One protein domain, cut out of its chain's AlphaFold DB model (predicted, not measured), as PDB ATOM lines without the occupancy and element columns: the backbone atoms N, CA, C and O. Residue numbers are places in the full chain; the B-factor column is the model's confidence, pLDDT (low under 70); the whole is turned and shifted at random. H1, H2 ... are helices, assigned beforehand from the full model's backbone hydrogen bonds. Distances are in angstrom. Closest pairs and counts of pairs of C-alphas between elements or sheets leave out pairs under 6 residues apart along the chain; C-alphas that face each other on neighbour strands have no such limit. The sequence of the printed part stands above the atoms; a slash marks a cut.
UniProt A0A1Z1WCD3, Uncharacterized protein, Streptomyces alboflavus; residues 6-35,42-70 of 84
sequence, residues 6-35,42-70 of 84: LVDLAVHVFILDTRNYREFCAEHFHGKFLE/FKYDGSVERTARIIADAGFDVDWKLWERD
ATOM      1  N   LEU A   6     134.358 152.501 160.978       67.00
ATOM      2  CA  LEU A   6     133.946 151.494 160.005       67.00
ATOM      3  C   LEU A   6     134.478 151.751 158.588       67.00
ATOM      4  O   LEU A   6     134.966 150.815 157.965       67.00
ATOM      5  N   VAL A   7     134.415 152.990 158.093       68.12
ATOM      6  CA  VAL A   7     135.040 153.396 156.822       68.12
ATOM      7  C   VAL A   7     136.551 153.222 156.914       68.12
ATOM      8  O   VAL A   7     137.154 152.683 155.995       68.12
ATOM      9  N   ASP A   8     137.150 153.603 158.043       69.69
ATOM     10  CA  ASP A   8     138.598 153.531 158.241       69.69
ATOM     11  C   ASP A   8     139.069 152.087 158.204       69.69
ATOM     12  O   ASP A   8     139.967 151.740 157.441       69.69
ATOM     13  N   LEU A   9     138.378 151.225 158.950       74.56
ATOM     14  CA  LEU A   9     138.624 149.795 158.952       74.56
ATOM     15  C   LEU A   9     138.427 149.191 157.559       74.56
ATOM     16  O   LEU A   9     139.263 148.408 157.126       74.56
ATOM     17  N   ALA A  10     137.357 149.554 156.848       77.25
ATOM     18  CA  ALA A  10     137.083 149.018 155.518       77.25
ATOM     19  C   ALA A  10     138.162 149.420 154.502       77.25
ATOM     20  O   ALA A  10     138.655 148.560 153.775       77.25
ATOM     21  N   VAL A  11     138.573 150.693 154.483       78.62
ATOM     22  CA  VAL A  11     139.623 151.192 153.583       78.62
ATOM     23  C   VAL A  11     140.973 150.555 153.915       78.62
ATOM     24  O   VAL A  11     141.658 150.097 153.004       78.62
ATOM     25  N   HIS A  12     141.337 150.449 155.197       79.31
ATOM     26  CA  HIS A  12     142.576 149.783 155.605       79.31
ATOM     27  C   HIS A  12     142.575 148.298 155.235       79.31
ATOM     28  O   HIS A  12     143.549 147.806 154.674       79.31
ATOM     29  N   VAL A  13     141.481 147.582 155.509       83.12
ATOM     30  CA  VAL A  13     141.357 146.164 155.143       83.12
ATOM     31  C   VAL A  13     141.440 145.991 153.628       83.12
ATOM     32  O   VAL A  13     142.151 145.105 153.166       83.12
ATOM     33  N   PHE A  14     140.781 146.858 152.856       85.56
ATOM     34  CA  PHE A  14     140.818 146.806 151.398       85.56
ATOM     35  C   PHE A  14     142.223 147.051 150.843       85.56
ATOM     36  O   PHE A  14     142.697 146.267 150.029       85.56
ATOM     37  N   ILE A  15     142.917 148.091 151.311       83.69
ATOM     38  CA  ILE A  15     144.277 148.409 150.857       83.69
ATOM     39  C   ILE A  15     145.271 147.290 151.233       83.69
ATOM     40  O   ILE A  15     146.210 147.017 150.481       83.69
ATOM     41  N   LEU A  16     145.077 146.625 152.377       83.75
ATOM     42  CA  LEU A  16     145.911 145.498 152.809       83.75
ATOM     43  C   LEU A  16     145.604 144.192 152.053       83.75
ATOM     44  O   LEU A  16     146.470 143.312 151.979       83.75
ATOM     45  N   ASP A  17     144.424 144.065 151.441       88.88
ATOM     46  CA  ASP A  17     144.088 142.975 150.525       88.88
ATOM     47  C   ASP A  17     144.812 143.163 149.184       88.88
ATOM     48  O   ASP A  17     144.278 143.640 148.181       88.88
ATOM     49  N   THR A  18     146.092 142.791 149.196       85.62
ATOM     50  CA  THR A  18     147.074 143.118 148.154       85.62
ATOM     51  C   THR A  18     146.608 142.745 146.749       85.62
ATOM     52  O   THR A  18     146.920 143.459 145.795       85.62
ATOM     53  N   ARG A  19     145.885 141.630 146.594       91.94
ATOM     54  CA  ARG A  19     145.404 141.187 145.282       91.94
ATOM     55  C   ARG A  19     144.254 142.067 144.803       91.94
ATOM     56  O   ARG A  19     144.360 142.637 143.721       91.94
ATOM     57  N   ASN A  20     143.207 142.200 145.614       91.25
ATOM     58  CA  ASN A  20     142.015 142.957 145.240       91.25
ATOM     59  C   ASN A  20     142.334 144.445 145.048       91.25
ATOM     60  O   ASN A  20     141.885 145.052 144.078       91.25
ATOM     61  N   TYR A  21     143.192 145.018 145.898       91.31
ATOM     62  CA  TYR A  21     143.643 146.399 145.743       91.31
ATOM     63  C   TYR A  21     144.445 146.610 144.451       91.31
ATOM     64  O   TYR A  21     144.228 147.584 143.731       91.31
ATOM     65  N   ARG A  22     145.338 145.674 144.097       90.75
ATOM     66  CA  ARG A  22     146.105 145.753 142.843       90.75
ATOM     67  C   ARG A  22     145.230 145.611 141.606       90.75
ATOM     68  O   ARG A  22     145.464 146.335 140.641       90.75
ATOM     69  N   GLU A  23     144.259 144.702 141.621       94.62
ATOM     70  CA  GLU A  23     143.305 144.521 140.520       94.62
ATOM     71  C   GLU A  23     142.458 145.793 140.330       94.62
ATOM     72  O   GLU A  23     142.411 146.333 139.226       94.62
ATOM     73  N   PHE A  24     141.929 146.363 141.416       92.38
ATOM     74  CA  PHE A  24     141.204 147.638 141.398       92.38
ATOM     75  C   PHE A  24     142.055 148.800 140.854       92.38
ATOM     76  O   PHE A  24     141.607 149.586 140.017       92.38
ATOM     77  N   CYS A  25     143.318 148.901 141.280       93.75
ATOM     78  CA  CYS A  25     144.245 149.911 140.772       93.75
ATOM     79  C   CYS A  25     144.621 149.705 139.298       93.75
ATOM     80  O   CYS A  25     144.813 150.678 138.562       93.75
ATOM     81  N   ALA A  26     144.722 148.456 138.844       93.88
ATOM     82  CA  ALA A  26     144.936 148.141 137.437       93.88
ATOM     83  C   ALA A  26     143.755 148.601 136.575       93.88
ATOM     84  O   ALA A  26     143.979 149.241 135.546       93.88
ATOM     85  N   GLU A  27     142.529 148.335 137.028       95.50
ATOM     86  CA  GLU A  27     141.296 148.674 136.318       95.50
ATOM     87  C   GLU A  27     141.046 150.186 136.258       95.50
ATOM     88  O   GLU A  27     140.798 150.731 135.184       95.50
ATOM     89  N   HIS A  28     141.166 150.883 137.390       91.19
ATOM     90  CA  HIS A  28     140.715 152.275 137.496       91.19
ATOM     91  C   HIS A  28     141.837 153.320 137.442       91.19
ATOM     92  O   HIS A  28     141.566 154.496 137.204       91.19
ATOM     93  N   PHE A  29     143.100 152.926 137.638       90.50
ATOM     94  CA  PHE A  29     144.222 153.864 137.807       90.50
ATOM     95  C   PHE A  29     145.445 153.523 136.942       90.50
ATOM     96  O   PHE A  29     146.563 153.956 137.233       90.50
ATOM     97  N   HIS A  30     145.257 152.762 135.856       92.75
ATOM     98  CA  HIS A  30     146.328 152.330 134.943       92.75
ATOM     99  C   HIS A  30     147.477 151.592 135.656       92.75
ATOM    100  O   HIS A  30     148.648 151.755 135.311       92.75
ATOM    101  N   GLY A  31     147.152 150.826 136.699       87.50
ATOM    102  CA  GLY A  31     148.129 150.078 137.495       87.50
ATOM    103  C   GLY A  31     148.913 150.924 138.495       87.50
ATOM    104  O   GLY A  31     149.790 150.390 139.172       87.50
ATOM    105  N   LYS A  32     148.613 152.223 138.623       88.75
ATOM    106  CA  LYS A  32     149.171 153.065 139.685       88.75
ATOM    107  C   LYS A  32     148.443 152.771 140.992       88.75
ATOM    108  O   LYS A  32     147.218 152.794 141.036       88.75
ATOM    109  N   PHE A  33     149.199 152.535 142.055       85.62
ATOM    110  CA  PHE A  33     148.666 152.334 143.398       85.62
ATOM    111  C   PHE A  33     149.540 153.054 144.423       85.62
ATOM    112  O   PHE A  33     150.696 153.383 144.145       85.62
ATOM    113  N   LEU A  34     148.973 153.314 145.598       80.81
ATOM    114  CA  LEU A  34     149.711 153.844 146.737       80.81
ATOM    115  C   LEU A  34     150.148 152.677 147.615       80.81
ATOM    116  O   LEU A  34     149.346 151.805 147.939       80.81
ATOM    117  N   GLU A  35     151.418 152.651 148.010       77.94
ATOM    118  CA  GLU A  35     151.847 151.714 149.040       77.94
ATOM    119  C   GLU A  35     151.261 152.135 150.382       77.94
ATOM    120  O   GLU A  35     151.319 153.304 150.772       77.94
ATOM    121  N   PHE A  42     146.864 161.109 163.223       56.53
ATOM    122  CA  PHE A  42     145.585 161.435 162.607       56.53
ATOM    123  C   PHE A  42     145.605 162.777 161.895       56.53
ATOM    124  O   PHE A  42     145.979 163.799 162.470       56.53
ATOM    125  N   LYS A  43     145.057 162.791 160.678       56.75
ATOM    126  CA  LYS A  43     144.770 164.018 159.935       56.75
ATOM    127  C   LYS A  43     143.345 164.480 160.221       56.75
ATOM    128  O   LYS A  43     142.374 163.756 160.020       56.75
ATOM    129  N   TYR A  44     143.225 165.711 160.711       60.72
ATOM    130  CA  TYR A  44     141.953 166.383 160.997       60.72
ATOM    131  C   TYR A  44     141.755 167.620 160.111       60.72
ATOM    132  O   TYR A  44     141.192 168.620 160.543       60.72
ATOM    133  N   ASP A  45     142.247 167.563 158.881       66.81
ATOM    134  CA  ASP A  45     142.343 168.684 157.940       66.81
ATOM    135  C   ASP A  45     141.196 168.716 156.905       66.81
ATOM    136  O   ASP A  45     141.248 169.447 155.910       66.81
ATOM    137  N   GLY A  46     140.167 167.888 157.106       66.31
ATOM    138  CA  GLY A  46     139.040 167.737 156.181       66.31
ATOM    139  C   GLY A  46     139.369 166.949 154.907       66.31
ATOM    140  O   GLY A  46     138.561 166.928 153.982       66.31
ATOM    141  N   SER A  47     140.536 166.297 154.826       70.44
ATOM    142  CA  SER A  47     140.908 165.454 153.678       70.44
ATOM    143  C   SER A  47     139.918 164.311 153.440       70.44
ATOM    144  O   SER A  47     139.578 164.043 152.294       70.44
ATOM    145  N   VAL A  48     139.384 163.703 154.500       69.75
ATOM    146  CA  VAL A  48     138.408 162.600 154.422       69.75
ATOM    147  C   VAL A  48     137.129 163.014 153.691       69.75
ATOM    148  O   VAL A  48     136.665 162.304 152.803       69.75
ATOM    149  N   GLU A  49     136.580 164.184 154.022       74.62
ATOM    150  CA  GLU A  49     135.385 164.712 153.356       74.62
ATOM    151  C   GLU A  49     135.664 165.016 151.877       74.62
ATOM    152  O   GLU A  49     134.855 164.687 151.007       74.62
ATOM    153  N   ARG A  50     136.835 165.595 151.569       79.31
ATOM    154  CA  ARG A  50     137.259 165.821 150.178       79.31
ATOM    155  C   ARG A  50     137.371 164.513 149.400       79.31
ATOM    156  O   ARG A  50     136.918 164.463 148.264       79.31
ATOM    157  N   THR A  51     137.916 163.459 150.004       78.38
ATOM    158  CA  THR A  51     138.006 162.137 149.373       78.38
ATOM    159  C   THR A  51     136.623 161.560 149.071       78.38
ATOM    160  O   THR A  51     136.409 161.096 147.956       78.38
ATOM    161  N   ALA A  52     135.669 161.648 150.005       80.06
ATOM    162  CA  ALA A  52     134.290 161.194 149.789       80.06
ATOM    163  C   ALA A  52     133.659 161.853 148.551       80.06
ATOM    164  O   ALA A  52     133.059 161.189 147.710       80.06
ATOM    165  N   ARG A  53     133.854 163.172 148.425       84.19
ATOM    166  CA  ARG A  53     133.369 163.967 147.290       84.19
ATOM    167  C   ARG A  53     134.038 163.555 145.978       84.19
ATOM    168  O   ARG A  53     133.334 163.336 145.007       84.19
ATOM    169  N   ILE A  54     135.360 163.360 145.968       86.31
ATOM    170  CA  ILE A  54     136.093 162.892 144.776       86.31
ATOM    171  C   ILE A  54     135.596 161.511 144.322       86.31
ATOM    172  O   ILE A  54     135.454 161.277 143.125       86.31
ATOM    173  N   ILE A  55     135.321 160.600 145.259       81.81
ATOM    174  CA  ILE A  55     134.788 159.264 144.951       81.81
ATOM    175  C   ILE A  55     133.387 159.371 144.331       81.81
ATOM    176  O   ILE A  55     133.122 158.732 143.315       81.81
ATOM    177  N   ALA A  56     132.519 160.213 144.897       86.88
ATOM    178  CA  ALA A  56     131.192 160.463 144.339       86.88
ATOM    179  C   ALA A  56     131.264 161.097 142.937       86.88
ATOM    180  O   ALA A  56     130.575 160.648 142.023       86.88
ATOM    181  N   ASP A  57     132.141 162.086 142.740       88.75
ATOM    182  CA  ASP A  57     132.362 162.746 141.445       88.75
ATOM    183  C   ASP A  57     132.932 161.782 140.390       88.75
ATOM    184  O   ASP A  57     132.694 161.950 139.193       88.75
ATOM    185  N   ALA A  58     133.652 160.743 140.821       84.94
ATOM    186  CA  ALA A  58     134.130 159.661 139.963       84.94
ATOM    187  C   ALA A  58     133.035 158.633 139.597       84.94
ATOM    188  O   ALA A  58     133.316 157.687 138.861       84.94
ATOM    189  N   GLY A  59     131.795 158.823 140.063       88.44
ATOM    190  CA  GLY A  59     130.634 158.004 139.706       88.44
ATOM    191  C   GLY A  59     130.428 156.766 140.579       88.44
ATOM    192  O   GLY A  59     129.642 155.895 140.210       88.44
ATOM    193  N   PHE A  60     131.119 156.666 141.716       82.81
ATOM    194  CA  PHE A  60     130.908 155.584 142.675       82.81
ATOM    195  C   PHE A  60     129.778 155.925 143.650       82.81
ATOM    196  O   PHE A  60     129.656 157.064 144.108       82.81
ATOM    197  N   ASP A  61     128.995 154.917 144.032       86.12
ATOM    198  CA  ASP A  61     127.997 155.064 145.087       86.12
ATOM    199  C   ASP A  61     128.682 155.265 146.445       86.12
ATOM    200  O   ASP A  61     129.376 154.386 146.964       86.12
ATOM    201  N   VAL A  62     128.463 156.439 147.038       81.31
ATOM    202  CA  VAL A  62     128.965 156.797 148.369       81.31
ATOM    203  C   VAL A  62     127.824 156.734 149.379       81.31
ATOM    204  O   VAL A  62     126.822 157.440 149.255       81.31
ATOM    205  N   ASP A  63     127.988 155.927 150.430       83.38
ATOM    206  CA  ASP A  63     127.077 155.939 151.578       83.38
ATOM    207  C   ASP A  63     127.340 157.177 152.450       83.38
ATOM    208  O   ASP A  63     128.111 157.151 153.410       83.38
ATOM    209  N   TRP A  64     126.681 158.286 152.125       79.94
ATOM    210  CA  TRP A  64     126.851 159.548 152.845       79.94
ATOM    211  C   TRP A  64     126.566 159.435 154.340       79.94
ATOM    212  O   TRP A  64     127.285 160.031 155.132       79.94
ATOM    213  N   LYS A  65     125.595 158.612 154.757       74.62
ATOM    214  CA  LYS A  65     125.295 158.433 156.186       74.62
ATOM    215  C   LYS A  65     126.466 157.792 156.921       74.62
ATOM    216  O   LYS A  65     126.709 158.121 158.079       74.62
ATOM    217  N   LEU A  66     127.184 156.884 156.264       69.94
ATOM    218  CA  LEU A  66     128.374 156.241 156.807       69.94
ATOM    219  C   LEU A  66     129.571 157.208 156.869       69.94
ATOM    220  O   LEU A  66     130.283 157.231 157.873       69.94
ATOM    221  N   TRP A  67     129.772 158.021 155.831       70.75
ATOM    222  CA  TRP A  67     130.892 158.965 155.744       70.75
ATOM    223  C   TRP A  67     130.694 160.211 156.631       70.75
ATOM    224  O   TRP A  67     131.610 160.616 157.349       70.75
ATOM    225  N   GLU A  68     129.486 160.782 156.662       72.62
ATOM    226  CA  GLU A  68     129.142 161.975 157.451       72.62
ATOM    227  C   GLU A  68     129.086 161.714 158.962       72.62
ATOM    228  O   GLU A  68     129.224 162.642 159.760       72.62
ATOM    229  N   ARG A  69     128.905 160.451 159.371       63.09
ATOM    230  CA  ARG A  69     128.786 160.068 160.785       63.09
ATOM    231  C   ARG A  69     129.971 160.538 161.619       63.09
ATOM    232  O   ARG A  69     129.797 160.920 162.772       63.09
ATOM    233  N   ASP A  70     131.158 160.497 161.029       56.91
ATOM    234  CA  ASP A  70     132.391 160.608 161.785       56.91
ATOM    235  C   ASP A  70     133.506 161.344 161.056       56.91
ATOM    236  O   ASP A  70     134.495 161.583 161.758       56.91
TER     237      ASP A  70
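What this domain is: This is residues 6 to 35 and 42 to 70 of the 84 residues of an uncharacterized protein of Streptomyces alboflavus (UniProt A0A1Z1WCD3). The model is an open frame of helices with few contacts: H1 makes one bar, H2 turns off from its last residues to make an L-shaped corner, and the short H4 meets H1 near its first residues. H3 meets H4 on that side, well away from H2, and residues 42 to 47 stick out. The printed part has 59 residues with four named helices, H1 to H4 in chain order, and no named strand; the class is all helix. It is only just compact, close to loose, with a radius of gyration of the C-alphas of 12.4 A and spans of 30 by 24 by 19 A.

How they stand to each other: H1, residues 6 to 16, and H2, residues 18 to 29, only just touch, with 3 pairs of C-alphas within 8 A, and only at the corner by their tight link. H2 does so with residues 20 to 21 alone; the closest C-alphas, of Ile 15 and Tyr 21, are 5.5 A apart. Their lines are about perpendicular, at 85 degrees. H1 and H4, residues 64 to 68, only just touch, with 3 such pairs; their closest C-alphas, of Val 7 and Trp 67, are 7.0 A apart. H3, residues 47 to 57, and H4 only just touch, also with 3 pairs, the closest being the C-alphas of Ala 52 and Trp 67 at 7.2 A. H3 is apart from H1 and from H2, and H2 is apart from H4. In H1, H2, H3 and H4 every O i to N i+4 pair is within hydrogen-bond range.

Where its parts are: H1 begins at C-alpha 6, (133.946, 151.494, 160.005). H1, H2 and H3 each measure 15.2 A from first to last C-alpha, and H4 5.7 A. H2 ends at C-alpha 29, (144.222, 153.864, 137.807), and H4 at C-alpha 68, (129.142, 161.975, 157.451).

The domain as a whole: The C-alphas farthest apart, of His 30 and Arg 69, are 32.2 A apart. Residues 36 to 41 are not printed, and C-alphas 35 and 42 are 17.8 A apart across this cut. Of the links that are printed whole, H3 to H4 is short and H1 to H2 tight. Mean pLDDT of the printed part is 80.3; residues 6 to 8, 42 to 46, 48, 66 and 69 to 70 are under 70.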